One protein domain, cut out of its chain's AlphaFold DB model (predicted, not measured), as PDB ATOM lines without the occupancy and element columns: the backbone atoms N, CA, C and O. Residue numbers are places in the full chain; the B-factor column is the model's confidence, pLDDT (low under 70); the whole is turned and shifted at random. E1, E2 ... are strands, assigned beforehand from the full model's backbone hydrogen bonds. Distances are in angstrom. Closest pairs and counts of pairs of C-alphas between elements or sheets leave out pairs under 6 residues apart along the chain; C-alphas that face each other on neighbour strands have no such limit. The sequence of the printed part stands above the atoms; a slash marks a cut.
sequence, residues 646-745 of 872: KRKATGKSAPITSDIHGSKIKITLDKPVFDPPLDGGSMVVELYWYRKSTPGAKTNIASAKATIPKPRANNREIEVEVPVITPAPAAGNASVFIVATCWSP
ATOM      1  N   LYS A 646     -15.949 101.559   2.032       90.56
ATOM      2  CA  LYS A 646     -15.027 100.960   3.020       90.56
ATOM      3  C   LYS A 646     -14.408 102.032   3.925       90.56
ATOM      4  O   LYS A 646     -14.177 103.155   3.479       90.56
ATOM      5  N   ARG A 647     -14.045 101.670   5.160       93.62
ATOM      6  CA  ARG A 647     -13.367 102.558   6.123       93.62
ATOM      7  C   ARG A 647     -11.882 102.197   6.275       93.62
ATOM      8  O   ARG A 647     -11.498 101.038   6.140       93.62
ATOM      9  N   LYS A 648     -11.038 103.191   6.566       96.25
ATOM     10  CA  LYS A 648      -9.613 103.004   6.895       96.25
ATOM     11  C   LYS A 648      -9.330 103.439   8.333       96.25
ATOM     12  O   LYS A 648      -9.850 104.468   8.775       96.25
ATOM     13  N   ALA A 649      -8.513 102.660   9.033       96.81
ATOM     14  CA  ALA A 649      -7.929 102.992  10.329       96.81
ATOM     15  C   ALA A 649      -6.491 103.469  10.103       96.81
ATOM     16  O   ALA A 649      -5.785 102.857   9.303       96.81
ATOM     17  N   THR A 650      -6.045 104.510  10.800       97.50
ATOM     18  CA  THR A 650      -4.666 105.018  10.701       97.50
ATOM     19  C   THR A 650      -4.087 105.260  12.090       97.50
ATOM     20  O   THR A 650      -4.787 105.697  13.001       97.50
ATOM     21  N   GLY A 651      -2.798 104.978  12.257       97.19
ATOM     22  CA  GLY A 651      -2.056 105.199  13.494       97.19
ATOM     23  C   GLY A 651      -0.572 105.429  13.233       97.19
ATOM     24  O   GLY A 651      -0.061 105.167  12.141       97.19
ATOM     25  N   LYS A 652       0.122 105.947  14.246       96.88
ATOM     26  CA  LYS A 652       1.546 106.296  14.188       96.88
ATOM     27  C   LYS A 652       2.242 105.855  15.472       96.88
ATOM     28  O   LYS A 652       1.675 105.997  16.551       96.88
ATOM     29  N   SER A 653       3.464 105.348  15.354       96.62
ATOM     30  CA  SER A 653       4.289 104.968  16.501       96.62
ATOM     31  C   SER A 653       4.667 106.163  17.388       96.62
ATOM     32  O   SER A 653       4.638 107.326  16.967       96.62
ATOM     33  N   ALA A 654       5.137 105.860  18.599       94.94
ATOM     34  CA  ALA A 654       6.049 106.744  19.323       94.94
ATOM     35  C   ALA A 654       7.305 107.051  18.464       94.94
ATOM     36  O   ALA A 654       7.623 106.275  17.554       94.94
ATOM     37  N   PRO A 655       8.022 108.167  18.706       95.12
ATOM     38  CA  PRO A 655       9.277 108.442  18.011       95.12
ATOM     39  C   PRO A 655      10.325 107.373  18.347       95.12
ATOM     40  O   PRO A 655      10.670 107.174  19.507       95.12
ATOM     41  N   ILE A 656      10.854 106.715  17.320       95.88
ATOM     42  CA  ILE A 656      11.970 105.774  17.421       95.88
ATOM     43  C   ILE A 656      13.267 106.592  17.434       95.88
ATOM     44  O   ILE A 656      13.546 107.332  16.485       95.88
ATOM     45  N   THR A 657      14.040 106.483  18.519       95.38
ATOM     46  CA  THR A 657      15.225 107.321  18.805       95.38
ATOM     47  C   THR A 657      16.536 106.541  18.934       95.38
ATOM     48  O   THR A 657      17.540 107.113  19.349       95.38
ATOM     49  N   SER A 658      16.525 105.254  18.601       92.56
ATOM     50  CA  SER A 658      17.676 104.345  18.569       92.56
ATOM     51  C   SER A 658      17.435 103.275  17.503       92.56
ATOM     52  O   SER A 658      16.294 103.101  17.062       92.56
ATOM     53  N   ASP A 659      18.466 102.531  17.099       90.88
ATOM     54  CA  ASP A 659      18.226 101.312  16.324       90.88
ATOM     55  C   ASP A 659      17.523 100.266  17.201       90.88
ATOM     56  O   ASP A 659      17.914 100.026  18.344       90.88
ATOM     57  N   ILE A 660      16.448  99.703  16.658       92.50
ATOM     58  CA  ILE A 660      15.628  98.635  17.237       92.50
ATOM     59  C   ILE A 660      15.173  97.656  16.139       92.50
ATOM     60  O   ILE A 660      14.127  97.024  16.272       92.50
ATOM     61  N   HIS A 661      15.915  97.544  15.030       92.56
ATOM     62  CA  HIS A 661      15.626  96.614  13.932       92.56
ATOM     63  C   HIS A 661      15.267  95.198  14.431       92.56
ATOM     64  O   HIS A 661      15.898  94.659  15.340       92.56
ATOM     65  N   GLY A 662      14.218  94.607  13.853       91.19
ATOM     66  CA  GLY A 662      13.666  93.305  14.244       91.19
ATOM     67  C   GLY A 662      12.791  93.343  15.504       91.19
ATOM     68  O   GLY A 662      12.049  92.395  15.762       91.19
ATOM     69  N   SER A 663      12.809  94.435  16.276       94.81
ATOM     70  CA  SER A 663      11.913  94.610  17.424       94.81
ATOM     71  C   SER A 663      10.479  94.848  16.966       94.81
ATOM     72  O   SER A 663      10.221  95.513  15.964       94.81
ATOM     73  N   LYS A 664       9.528  94.342  17.748       95.50
ATOM     74  CA  LYS A 664       8.091  94.535  17.548       95.50
ATOM     75  C   LYS A 664       7.606  95.734  18.361       95.50
ATOM     76  O   LYS A 664       7.756  95.748  19.580       95.50
ATOM     77  N   ILE A 665       7.015  96.728  17.698       95.62
ATOM     78  CA  ILE A 665       6.405  97.898  18.346       95.62
ATOM     79  C   ILE A 665       4.887  97.893  18.171       95.62
ATOM     80  O   ILE A 665       4.375  97.613  17.088       95.62
ATOM     81  N   LYS A 666       4.154  98.243  19.229       95.62
ATOM     82  CA  LYS A 666       2.696  98.404  19.180       95.62
ATOM     83  C   LYS A 666       2.323  99.782  18.624       95.62
ATOM     84  O   LYS A 666       2.924 100.793  18.989       95.62
ATOM     85  N   ILE A 667       1.329  99.817  17.740       96.56
ATOM     86  CA  ILE A 667       0.746 101.038  17.171       96.56
ATOM     87  C   ILE A 667      -0.766 100.986  17.389       96.56
ATOM     88  O   ILE A 667      -1.456 100.120  16.851       96.56
ATOM     89  N   THR A 668      -1.290 101.941  18.152       96.69
ATOM     90  CA  THR A 668      -2.733 102.160  18.280       96.69
ATOM     91  C   THR A 668      -3.231 102.920  17.054       96.69
ATOM     92  O   THR A 668      -2.742 104.013  16.758       96.69
ATOM     93  N   LEU A 669      -4.197 102.349  16.337       97.31
ATOM     94  CA  LEU A 669      -4.921 103.034  15.270       97.31
ATOM     95  C   LEU A 669      -6.120 103.804  15.847       97.31
ATOM     96  O   LEU A 669      -6.626 103.501  16.928       97.31
ATOM     97  N   ASP A 670      -6.623 104.780  15.100       96.25
ATOM     98  CA  ASP A 670      -7.796 105.565  15.496       96.25
ATOM     99  C   ASP A 670      -9.108 104.748  15.538       96.25
ATOM    100  O   ASP A 670     -10.029 105.077  16.292       96.25
ATOM    101  N   LYS A 671      -9.188 103.646  14.781       96.06
ATOM    102  CA  LYS A 671     -10.381 102.797  14.595       96.06
ATOM    103  C   LYS A 671     -10.037 101.296  14.690       96.06
ATOM    104  O   LYS A 671      -8.862 100.946  14.585       96.06
ATOM    105  N   PRO A 672     -11.032 100.397  14.857       96.38
ATOM    106  CA  PRO A 672     -10.799  98.951  14.877       96.38
ATOM    107  C   PRO A 672     -10.125  98.424  13.606       96.38
ATOM    108  O   PRO A 672     -10.291  98.993  12.524       96.38
ATOM    109  N   VAL A 673      -9.411  97.307  13.737       96.25
ATOM    110  CA  VAL A 673      -8.765  96.573  12.638       96.25
ATOM    111  C   VAL A 673      -8.716  95.079  12.956       96.25
ATOM    112  O   VAL A 673      -8.363  94.694  14.076       96.25
ATOM    113  N   PHE A 674      -9.055  94.246  11.971       95.81
ATOM    114  CA  PHE A 674      -9.053  92.782  12.056       95.81
ATOM    115  C   PHE A 674      -8.129  92.192  10.984       95.81
ATOM    116  O   PHE A 674      -7.954  92.786   9.919       95.81
ATOM    117  N   ASP A 675      -7.586  91.006  11.255       93.69
ATOM    118  CA  ASP A 675      -6.775  90.235  10.313       93.69
ATOM    119  C   ASP A 675      -7.264  88.771  10.303       93.69
ATOM    120  O   ASP A 675      -7.330  88.158  11.374       93.69
ATOM    121  N   PRO A 676      -7.678  88.209   9.149       92.81
ATOM    122  CA  PRO A 676      -7.909  88.908   7.881       92.81
ATOM    123  C   PRO A 676      -9.062  89.932   7.983       92.81
ATOM    124  O   PRO A 676      -9.954  89.760   8.821       92.81
ATOM    125  N   PRO A 677      -9.123  90.958   7.113       93.75
ATOM    126  CA  PRO A 677     -10.305  91.813   6.967       93.75
ATOM    127  C   PRO A 677     -11.584  91.015   6.689       93.75
ATOM    128  O   PRO A 677     -11.522  89.908   6.153       93.75
ATOM    129  N   LEU A 678     -12.749  91.595   6.996       93.06
ATOM    130  CA  LEU A 678     -14.064  90.947   6.850       93.06
ATOM    131  C   LEU A 678     -14.384  90.528   5.399       93.06
ATOM    132  O   LEU A 678     -15.007  89.492   5.160       93.06
ATOM    133  N   ASP A 679     -13.901  91.283   4.414       87.62
ATOM    134  CA  ASP A 679     -13.967  90.965   2.984       87.62
ATOM    135  C   ASP A 679     -12.744  90.191   2.453       87.62
ATOM    136  O   ASP A 679     -12.753  89.724   1.314       87.62
ATOM    137  N   GLY A 680     -11.731  89.968   3.291       88.44
ATOM    138  CA  GLY A 680     -10.487  89.273   2.960       88.44
ATOM    139  C   GLY A 680      -9.398  90.181   2.375       88.44
ATOM    140  O   GLY A 680      -9.477  91.406   2.415       88.44
ATOM    141  N   GLY A 681      -8.343  89.562   1.841       89.56
ATOM    142  CA  GLY A 681      -7.129  90.270   1.421       89.56
ATOM    143  C   GLY A 681      -6.209  90.606   2.601       89.56
ATOM    144  O   GLY A 681      -6.256  89.947   3.636       89.56
ATOM    145  N   SER A 682      -5.343  91.609   2.436       93.19
ATOM    146  CA  SER A 682      -4.407  92.041   3.484       93.19
ATOM    147  C   SER A 682      -5.035  93.080   4.414       93.19
ATOM    148  O   SER A 682      -5.700  94.005   3.949       93.19
ATOM    149  N   MET A 683      -4.753  92.975   5.717       95.12
ATOM    150  CA  MET A 683      -5.066  93.997   6.725       95.12
ATOM    151  C   MET A 683      -4.535  95.393   6.348       95.12
ATOM    152  O   MET A 683      -5.201  96.401   6.595       95.12
ATOM    153  N   VAL A 684      -3.337  95.457   5.763       96.62
ATOM    154  CA  VAL A 684      -2.593  96.700   5.516       96.62
ATOM    155  C   VAL A 684      -2.969  97.319   4.171       96.62
ATOM    156  O   VAL A 684      -2.956  96.654   3.137       96.62
ATOM    157  N   VAL A 685      -3.227  98.627   4.184       96.19
ATOM    158  CA  VAL A 685      -3.433  99.472   2.996       96.19
ATOM    159  C   VAL A 685      -2.173 100.267   2.662       96.19
ATOM    160  O   VAL A 685      -1.818 100.405   1.497       96.19
ATOM    161  N   GLU A 686      -1.506 100.804   3.682       97.12
ATOM    162  CA  GLU A 686      -0.242 101.533   3.568       97.12
ATOM    163  C   GLU A 686       0.557 101.315   4.860       97.12
ATOM    164  O   GLU A 686       0.009 101.460   5.952       97.12
ATOM    165  N   LEU A 687       1.843 100.975   4.764       98.00
ATOM    166  CA  LEU A 687       2.734 100.852   5.917       98.00
ATOM    167  C   LEU A 687       4.101 101.408   5.526       98.00
ATOM    168  O   LEU A 687       4.716 100.944   4.565       98.00
ATOM    169  N   TYR A 688       4.557 102.432   6.237       97.50
ATOM    170  CA  TYR A 688       5.786 103.148   5.908       97.50
ATOM    171  C   TYR A 688       6.439 103.746   7.151       97.50
ATOM    172  O   TYR A 688       5.796 103.918   8.187       97.50
ATOM    173  N   TRP A 689       7.710 104.118   7.033       96.81
ATOM    174  CA  TRP A 689       8.389 104.977   7.996       96.81
ATOM    175  C   TRP A 689       8.827 106.302   7.368       96.81
ATOM    176  O   TRP A 689       8.957 106.412   6.147       96.81
ATOM    177  N   TYR A 690       9.017 107.324   8.204       96.06
ATOM    178  CA  TYR A 690       9.542 108.635   7.806       96.06
ATOM    179  C   TYR A 690      10.392 109.254   8.930       96.06
ATOM    180  O   TYR A 690      10.171 108.965  10.109       96.06
ATOM    181  N   ARG A 691      11.355 110.129   8.594       94.88
ATOM    182  CA  ARG A 691      12.144 110.893   9.589       94.88
ATOM    183  C   ARG A 691      11.466 112.205   9.953       94.88
ATOM    184  O   ARG A 691      10.942 112.885   9.073       94.88
ATOM    185  N   LYS A 692      11.570 112.632  11.212       92.94
ATOM    186  CA  LYS A 692      11.074 113.943  11.671       92.94
ATOM    187  C   LYS A 692      11.643 115.112  10.846       92.94
ATOM    188  O   LYS A 692      10.921 116.072  10.604       92.94
ATOM    189  N   SER A 693      12.896 115.016  10.392       91.06
ATOM    190  CA  SER A 693      13.540 115.989   9.496       91.06
ATOM    191  C   SER A 693      12.941 116.057   8.087       91.06
ATOM    192  O   SER A 693      13.031 117.101   7.449       91.06
ATOM    193  N   THR A 694      12.334 114.976   7.588       90.62
ATOM    194  CA  THR A 694      11.813 114.874   6.214       90.62
ATOM    195  C   THR A 694      10.450 114.156   6.166       90.62
ATOM    196  O   THR A 694      10.369 113.042   5.643       90.62
ATOM    197  N   PRO A 695       9.352 114.751   6.679       86.00
ATOM    198  CA  PRO A 695       8.073 114.042   6.823       86.00
ATOM    199  C   PRO A 695       7.411 113.568   5.521       86.00
ATOM    200  O   PRO A 695       6.611 112.636   5.552       86.00
ATOM    201  N   GLY A 696       7.746 114.181   4.381       86.69
ATOM    202  CA  GLY A 696       7.282 113.744   3.057       86.69
ATOM    203  C   GLY A 696       8.046 112.547   2.475       86.69
ATOM    204  O   GLY A 696       7.542 111.893   1.566       86.69
ATOM    205  N   ALA A 697       9.238 112.228   2.992       91.81
ATOM    206  CA  ALA A 697      10.043 111.105   2.519       91.81
ATOM    207  C   ALA A 697       9.585 109.804   3.200       91.81
ATOM    208  O   ALA A 697      10.091 109.428   4.259       91.81
ATOM    209  N   LYS A 698       8.590 109.144   2.595       94.69
ATOM    210  CA  LYS A 698       8.088 107.832   3.024       94.69
ATOM    211  C   LYS A 698       8.987 106.705   2.510       94.69
ATOM    212  O   LYS A 698       9.305 106.660   1.324       94.69
ATOM    213  N   THR A 699       9.314 105.742   3.366       95.94
ATOM    214  CA  THR A 699       9.927 104.463   2.975       95.94
ATOM    215  C   THR A 699       8.994 103.319   3.351       95.94
ATOM    216  O   THR A 699       8.652 103.160   4.521       95.94
ATOM    217  N   ASN A 700       8.559 102.536   2.363       96.81
ATOM    218  CA  ASN A 700       7.582 101.464   2.566       96.81
ATOM    219  C   ASN A 700       8.139 100.319   3.427       96.81
ATOM    220  O   ASN A 700       9.323  99.990   3.368       96.81
ATOM    221  N   ILE A 701       7.249  99.671   4.176       96.31
ATOM    222  CA  ILE A 701       7.499  98.441   4.930       96.31
ATOM    223  C   ILE A 701       6.563  97.368   4.365       96.31
ATOM    224  O   ILE A 701       5.399  97.647   4.077       96.31
ATOM    225  N   ALA A 702       7.048  96.138   4.193       95.06
ATOM    226  CA  ALA A 702       6.223  95.045   3.684       95.06
ATOM    227  C   ALA A 702       5.044  94.747   4.632       95.06
ATOM    228  O   ALA A 702       5.251  94.558   5.828       95.06
ATOM    229  N   SER A 703       3.822  94.635   4.096       93.62
ATOM    230  CA  SER A 703       2.588  94.436   4.879       93.62
ATOM    231  C   SER A 703       2.648  93.270   5.873       93.62
ATOM    232  O   SER A 703       2.093  93.372   6.960       93.62
ATOM    233  N   ALA A 704       3.365  92.194   5.533       94.12
ATOM    234  CA  ALA A 704       3.562  91.021   6.392       94.12
ATOM    235  C   ALA A 704       4.373  91.295   7.679       94.12
ATOM    236  O   ALA A 704       4.471  90.422   8.535       94.12
ATOM    237  N   LYS A 705       4.959  92.493   7.831       96.19
ATOM    238  CA  LYS A 705       5.616  92.949   9.065       96.19
ATOM    239  C   LYS A 705       4.637  93.549  10.080       96.19
ATOM    240  O   LYS A 705       5.059  93.835  11.195       96.19
ATOM    241  N   ALA A 706       3.360  93.729   9.726       96.44
ATOM    242  CA  ALA A 706       2.300  94.140  10.644       96.44
ATOM    243  C   ALA A 706       1.357  92.969  10.961       96.44
ATOM    244  O   ALA A 706       0.849  92.312  10.057       96.44
ATOM    245  N   THR A 707       1.087  92.743  12.247       96.12
ATOM    246  CA  THR A 707       0.246  91.649  12.763       96.12
ATOM    247  C   THR A 707      -0.660  92.129  13.897       96.12
ATOM    248  O   THR A 707      -0.375  93.141  14.540       96.12
ATOM    249  N   ILE A 708      -1.728  91.387  14.202       96.00
ATOM    250  CA  ILE A 708      -2.524  91.594  15.422       96.00
ATOM    251  C   ILE A 708      -1.759  91.004  16.627       96.00
ATOM    252  O   ILE A 708      -1.486  89.803  16.616       96.00
ATOM    253  N   PRO A 709      -1.406  91.787  17.667       93.62
ATOM    254  CA  PRO A 709      -0.707  91.256  18.835       93.62
ATOM    255  C   PRO A 709      -1.622  90.404  19.719       93.62
ATOM    256  O   PRO A 709      -2.837  90.596  19.761       93.62
ATOM    257  N   LYS A 710      -1.012  89.498  20.489       89.56
ATOM    258  CA  LYS A 710      -1.662  88.675  21.518       89.56
ATOM    259  C   LYS A 710      -0.742  88.625  22.752       89.56
ATOM    260  O   LYS A 710       0.352  88.080  22.634       89.56
ATOM    261  N   PRO A 711      -1.148  89.148  23.926       91.06
ATOM    262  CA  PRO A 711      -2.410  89.833  24.203       91.06
ATOM    263  C   PRO A 711      -2.531  91.199  23.504       91.06
ATOM    264  O   PRO A 711      -1.550  91.929  23.313       91.06
ATOM    265  N   ARG A 712      -3.774  91.541  23.158       93.31
ATOM    266  CA  ARG A 712      -4.166  92.781  22.483       93.31
ATOM    267  C   ARG A 712      -4.820  93.733  23.483       93.31
ATOM    268  O   ARG A 712      -5.764  93.330  24.157       93.31
ATOM    269  N   ALA A 713      -4.380  94.986  23.569       90.38
ATOM    270  CA  ALA A 713      -4.952  95.942  24.530       90.38
ATOM    271  C   ALA A 713      -6.418  96.296  24.210       90.38
ATOM    272  O   ALA A 713      -7.250  96.399  25.104       90.38
ATOM    273  N   ASN A 714      -6.734  96.470  22.925       91.69
ATOM    274  CA  ASN A 714      -8.080  96.667  22.384       91.69
ATOM    275  C   ASN A 714      -8.063  96.392  20.870       91.69
ATOM    276  O   ASN A 714      -6.996  96.258  20.266       91.69
ATOM    277  N   ASN A 715      -9.229  96.354  20.226       94.44
ATOM    278  CA  ASN A 715      -9.351  95.988  18.811       94.44
ATOM    279  C   ASN A 715      -8.791  97.002  17.780       94.44
ATOM    280  O   ASN A 715      -8.940  96.787  16.575       94.44
ATOM    281  N   ARG A 716      -8.124  98.076  18.228       96.62
ATOM    282  CA  ARG A 716      -7.445  99.089  17.394       96.62
ATOM    283  C   ARG A 716      -5.917  98.972  17.414       96.62
ATOM    284  O   ARG A 716      -5.240  99.697  16.695       96.62
ATOM    285  N   GLU A 717      -5.354  98.090  18.236       96.06
ATOM    286  CA  GLU A 717      -3.903  97.916  18.377       96.06
ATOM    287  C   GLU A 717      -3.348  96.952  17.315       96.06
ATOM    288  O   GLU A 717      -3.845  95.832  17.191       96.06
ATOM    289  N   ILE A 718      -2.308  97.348  16.581       97.00
ATOM    290  CA  ILE A 718      -1.477  96.438  15.774       97.00
ATOM    291  C   ILE A 718      -0.058  96.380  16.337       97.00
ATOM    292  O   ILE A 718       0.342  97.224  17.136       97.00
ATOM    293  N   GLU A 719       0.724  95.416  15.874       96.56
ATOM    294  CA  GLU A 719       2.141  95.279  16.179       96.56
ATOM    295  C   GLU A 719       2.939  95.215  14.878       96.56
ATOM    296  O   GLU A 719       2.591  94.449  13.980       96.56
ATOM    297  N   VAL A 720       3.987  96.031  14.769       97.44
ATOM    298  CA  VAL A 720       4.834  96.148  13.577       97.44
ATOM    299  C   VAL A 720       6.273  95.798  13.928       97.44
ATOM    300  O   VAL A 720       6.846  96.365  14.857       97.44
ATOM    301  N   GLU A 721       6.865  94.876  13.178       97.31
ATOM    302  CA  GLU A 721       8.297  94.580  13.232       97.31
ATOM    303  C   GLU A 721       9.085  95.693  12.518       97.31
ATOM    304  O   GLU A 721       8.836  95.998  11.347       97.31
ATOM    305  N   VAL A 722      10.017  96.330  13.228       95.44
ATOM    306  CA  VAL A 722      10.778  97.483  12.727       95.44
ATOM    307  C   VAL A 722      11.822  97.019  11.697       95.44
ATOM    308  O   VAL A 722      12.668  96.189  12.032       95.44
ATOM    309  N   PRO A 723      11.807  97.538  10.452       94.56
ATOM    310  CA  PRO A 723      12.783  97.176   9.423       94.56
ATOM    311  C   PRO A 723      14.162  97.791   9.704       94.56
ATOM    312  O   PRO A 723      14.303  98.664  10.559       94.56
ATOM    313  N   VAL A 724      15.179  97.390   8.933       94.38
ATOM    314  CA  VAL A 724      16.463  98.109   8.901       94.38
ATOM    315  C   VAL A 724      16.211  99.548   8.443       94.38
ATOM    316  O   VAL A 724      15.591  99.779   7.402       94.38
ATOM    317  N   ILE A 725      16.696 100.518   9.216       92.69
ATOM    318  CA  ILE A 725      16.554 101.950   8.941       92.69
ATOM    319  C   ILE A 725      17.952 102.555   8.807       92.69
ATOM    320  O   ILE A 725      18.708 102.604   9.773       92.69
ATOM    321  N   THR A 726      18.277 103.063   7.616       88.38
ATOM    322  CA  THR A 726      19.609 103.607   7.300       88.38
ATOM    323  C   THR A 726      19.539 105.110   7.003       88.38
ATOM    324  O   THR A 726      18.694 105.531   6.204       88.38
ATOM    325  N   PRO A 727      20.391 105.959   7.615       89.25
ATOM    326  CA  PRO A 727      21.159 105.716   8.847       89.25
ATOM    327  C   PRO A 727      20.262 105.381  10.052       89.25
ATOM    328  O   PRO A 727      19.065 105.672  10.016       89.25
ATOM    329  N   ALA A 728      20.832 104.831  11.126       90.31
ATOM    330  CA  ALA A 728      20.081 104.458  12.329       90.31
ATOM    331  C   ALA A 728      19.186 105.604  12.872       90.31
ATOM    332  O   ALA A 728      19.528 106.785  12.717       90.31
ATOM    333  N   PRO A 729      18.031 105.306  13.500       93.44
ATOM    334  CA  PRO A 729      17.238 106.314  14.199       93.44
ATOM    335  C   PRO A 729      18.019 106.920  15.372       93.44
ATOM    336  O   PRO A 729      18.734 106.217  16.083       93.44
ATOM    337  N   ALA A 730      17.840 108.219  15.607       90.25
ATOM    338  CA  ALA A 730      18.418 108.929  16.749       90.25
ATOM    339  C   ALA A 730      17.421 109.958  17.316       90.25
ATOM    340  O   ALA A 730      16.320 110.136  16.786       90.25
ATOM    341  N   ALA A 731      17.769 110.638  18.407       89.12
ATOM    342  CA  ALA A 731      16.913 111.652  19.026       89.12
ATOM    343  C   ALA A 731      16.738 112.923  18.156       89.12
ATOM    344  O   ALA A 731      17.396 113.122  17.129       89.12
ATOM    345  N   GLY A 732      15.838 113.818  18.574       88.56
ATOM    346  CA  GLY A 732      15.665 115.131  17.952       88.56
ATOM    347  C   GLY A 732      15.041 115.057  16.555       88.56
ATOM    348  O   GLY A 732      13.889 114.657  16.410       88.56
ATOM    349  N   ASN A 733      15.773 115.505  15.532       86.38
ATOM    350  CA  ASN A 733      15.287 115.544  14.143       86.38
ATOM    351  C   ASN A 733      15.583 114.258  13.351       86.38
ATOM    352  O   ASN A 733      14.971 114.037  12.308       86.38
ATOM    353  N   ALA A 734      16.456 113.387  13.861       86.50
ATOM    354  CA  ALA A 734      16.772 112.093  13.253       86.50
ATOM    355  C   ALA A 734      15.757 110.982  13.586       86.50
ATOM    356  O   ALA A 734      15.843 109.887  13.026       86.50
ATOM    357  N   SER A 735      14.806 111.264  14.481       93.75
ATOM    358  CA  SER A 735      13.815 110.308  14.973       93.75
ATOM    359  C   SER A 735      12.868 109.840  13.881       93.75
ATOM    360  O   SER A 735      12.446 110.627  13.028       93.75
ATOM    361  N   VAL A 736      12.518 108.558  13.934       95.56
ATOM    362  CA  VAL A 736      11.667 107.905  12.937       95.56
ATOM    363  C   VAL A 736      10.286 107.629  13.505       95.56
ATOM    364  O   VAL A 736      10.135 107.267  14.669       95.56
ATOM    365  N   PHE A 737       9.270 107.788  12.668       96.75
ATOM    366  CA  PHE A 737       7.908 107.362  12.956       96.75
ATOM    367  C   PHE A 737       7.504 106.292  11.949       96.75
ATOM    368  O   PHE A 737       7.680 106.493  10.748       96.75
ATOM    369  N   ILE A 738       6.923 105.193  12.430       97.69
ATOM    370  CA  ILE A 738       6.191 104.243  11.587       97.69
ATOM    371  C   ILE A 738       4.729 104.687  11.543       97.69
ATOM    372  O   ILE A 738       4.136 104.985  12.581       97.69
ATOM    373  N   VAL A 739       4.152 104.736  10.346       97.56
ATOM    374  CA  VAL A 739       2.730 104.999  10.101       97.56
ATOM    375  C   VAL A 739       2.118 103.765   9.464       97.56
ATOM    376  O   VAL A 739       2.639 103.237   8.482       97.56
ATOM    377  N   ALA A 740       0.985 103.340  10.013       97.81
ATOM    378  CA  ALA A 740       0.181 102.253   9.484       97.81
ATOM    379  C   ALA A 740      -1.214 102.767   9.134       97.81
ATOM    380  O   ALA A 740      -1.862 103.427   9.948       97.81
ATOM    381  N   THR A 741      -1.682 102.426   7.938       97.94
ATOM    382  CA  THR A 741      -3.075 102.553   7.518       97.94
ATOM    383  C   THR A 741      -3.590 101.171   7.138       97.94
ATOM    384  O   THR A 741      -3.037 100.518   6.254       97.94
ATOM    385  N   CYS A 742      -4.666 100.738   7.784       97.44
ATOM    386  CA  CYS A 742      -5.269  99.418   7.624       97.44
ATOM    387  C   CYS A 742      -6.740  99.529   7.203       97.44
ATOM    388  O   CYS A 742      -7.374 100.575   7.383       97.44
ATOM    389  N   TRP A 743      -7.309  98.448   6.668       96.31
ATOM    390  CA  TRP A 743      -8.760  98.360   6.493       96.31
ATOM    391  C   TRP A 743      -9.448  98.287   7.858       96.31
ATOM    392  O   TRP A 743      -8.983  97.612   8.775       96.31
ATOM    393  N   SER A 744     -10.552  99.015   7.996       95.75
ATOM    394  CA  SER A 744     -11.317  99.129   9.235       95.75
ATOM    395  C   SER A 744     -12.768  98.752   8.971       95.75
ATOM    396  O   SER A 744     -13.329  99.229   7.980       95.75
ATOM    397  N   PRO A 745     -13.404  97.951   9.837       95.06
ATOM    398  CA  PRO A 745     -14.829  97.708   9.739       95.06
ATOM    399  C   PRO A 745     -15.633  98.959  10.121       95.06
ATOM    400  O   PRO A 745     -15.153  99.879  10.806       95.06
TER     401      PRO A 745
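This is residues 646 to 745 of the 872 residues of an uncharacterized protein of Desulfobulbaceae bacterium DB1 (UniProt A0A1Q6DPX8). A twisted sheet of four strands, E1, E6, E3 and E4, has a small two-stranded sheet, E2 and E5, over part of one face, making a crossed sandwich with long loops at its ends. The printed part has 100 residues, no named helix and six named strands, E1 to E6 in chain order; both sheets are antiparallel. The class is all strand, though only 41 residues are in named strands. The whole is compact, with a radius of gyration of the C-alphas of 13.3 A, and spans 39 by 28 by 20 A.

E1, residues 646 to 652, begins at C-alpha 646 (-15.027, 100.960, 3.020) and is 20.7 A long. E2 is residues 664 to 668. E3, residues 684 to 691, is 20.9 A long, and E4 is residues 694 to 700. E5 is residues 717 to 721. E6, residues 736 to 744, is 24.9 A long and ends at C-alpha 744 (-11.317, 99.129, 9.235).

E1 and E4 are edge strands. E1 and E6 are antiparallel, with N 649 and O 742 2.9 A apart. E6 and E3 have N 739 and O 688 at 2.8 A. E3 and E4 form a hairpin, with N 689 and O 699 at 2.8 A. E2 and E5 have N 667 and O 718 at 2.8 A. These pairs are within hydrogen-bond range. The sheets of the sandwich, two sheets face to face, have strands at 67 degrees. The closest C-alphas of E1 and E2, Gly 651 and Thr 668, are 5.7 A apart. Residues 706 to 707 pair antiparallel with residues 719 to 720 of E5.

The C-alphas farthest apart, Asp 679 and Gly 732, are 41.1 A apart. The printed part has no cut. The link E3 to E4 is tight; the other four are long. No printed residue is under pLDDT 70.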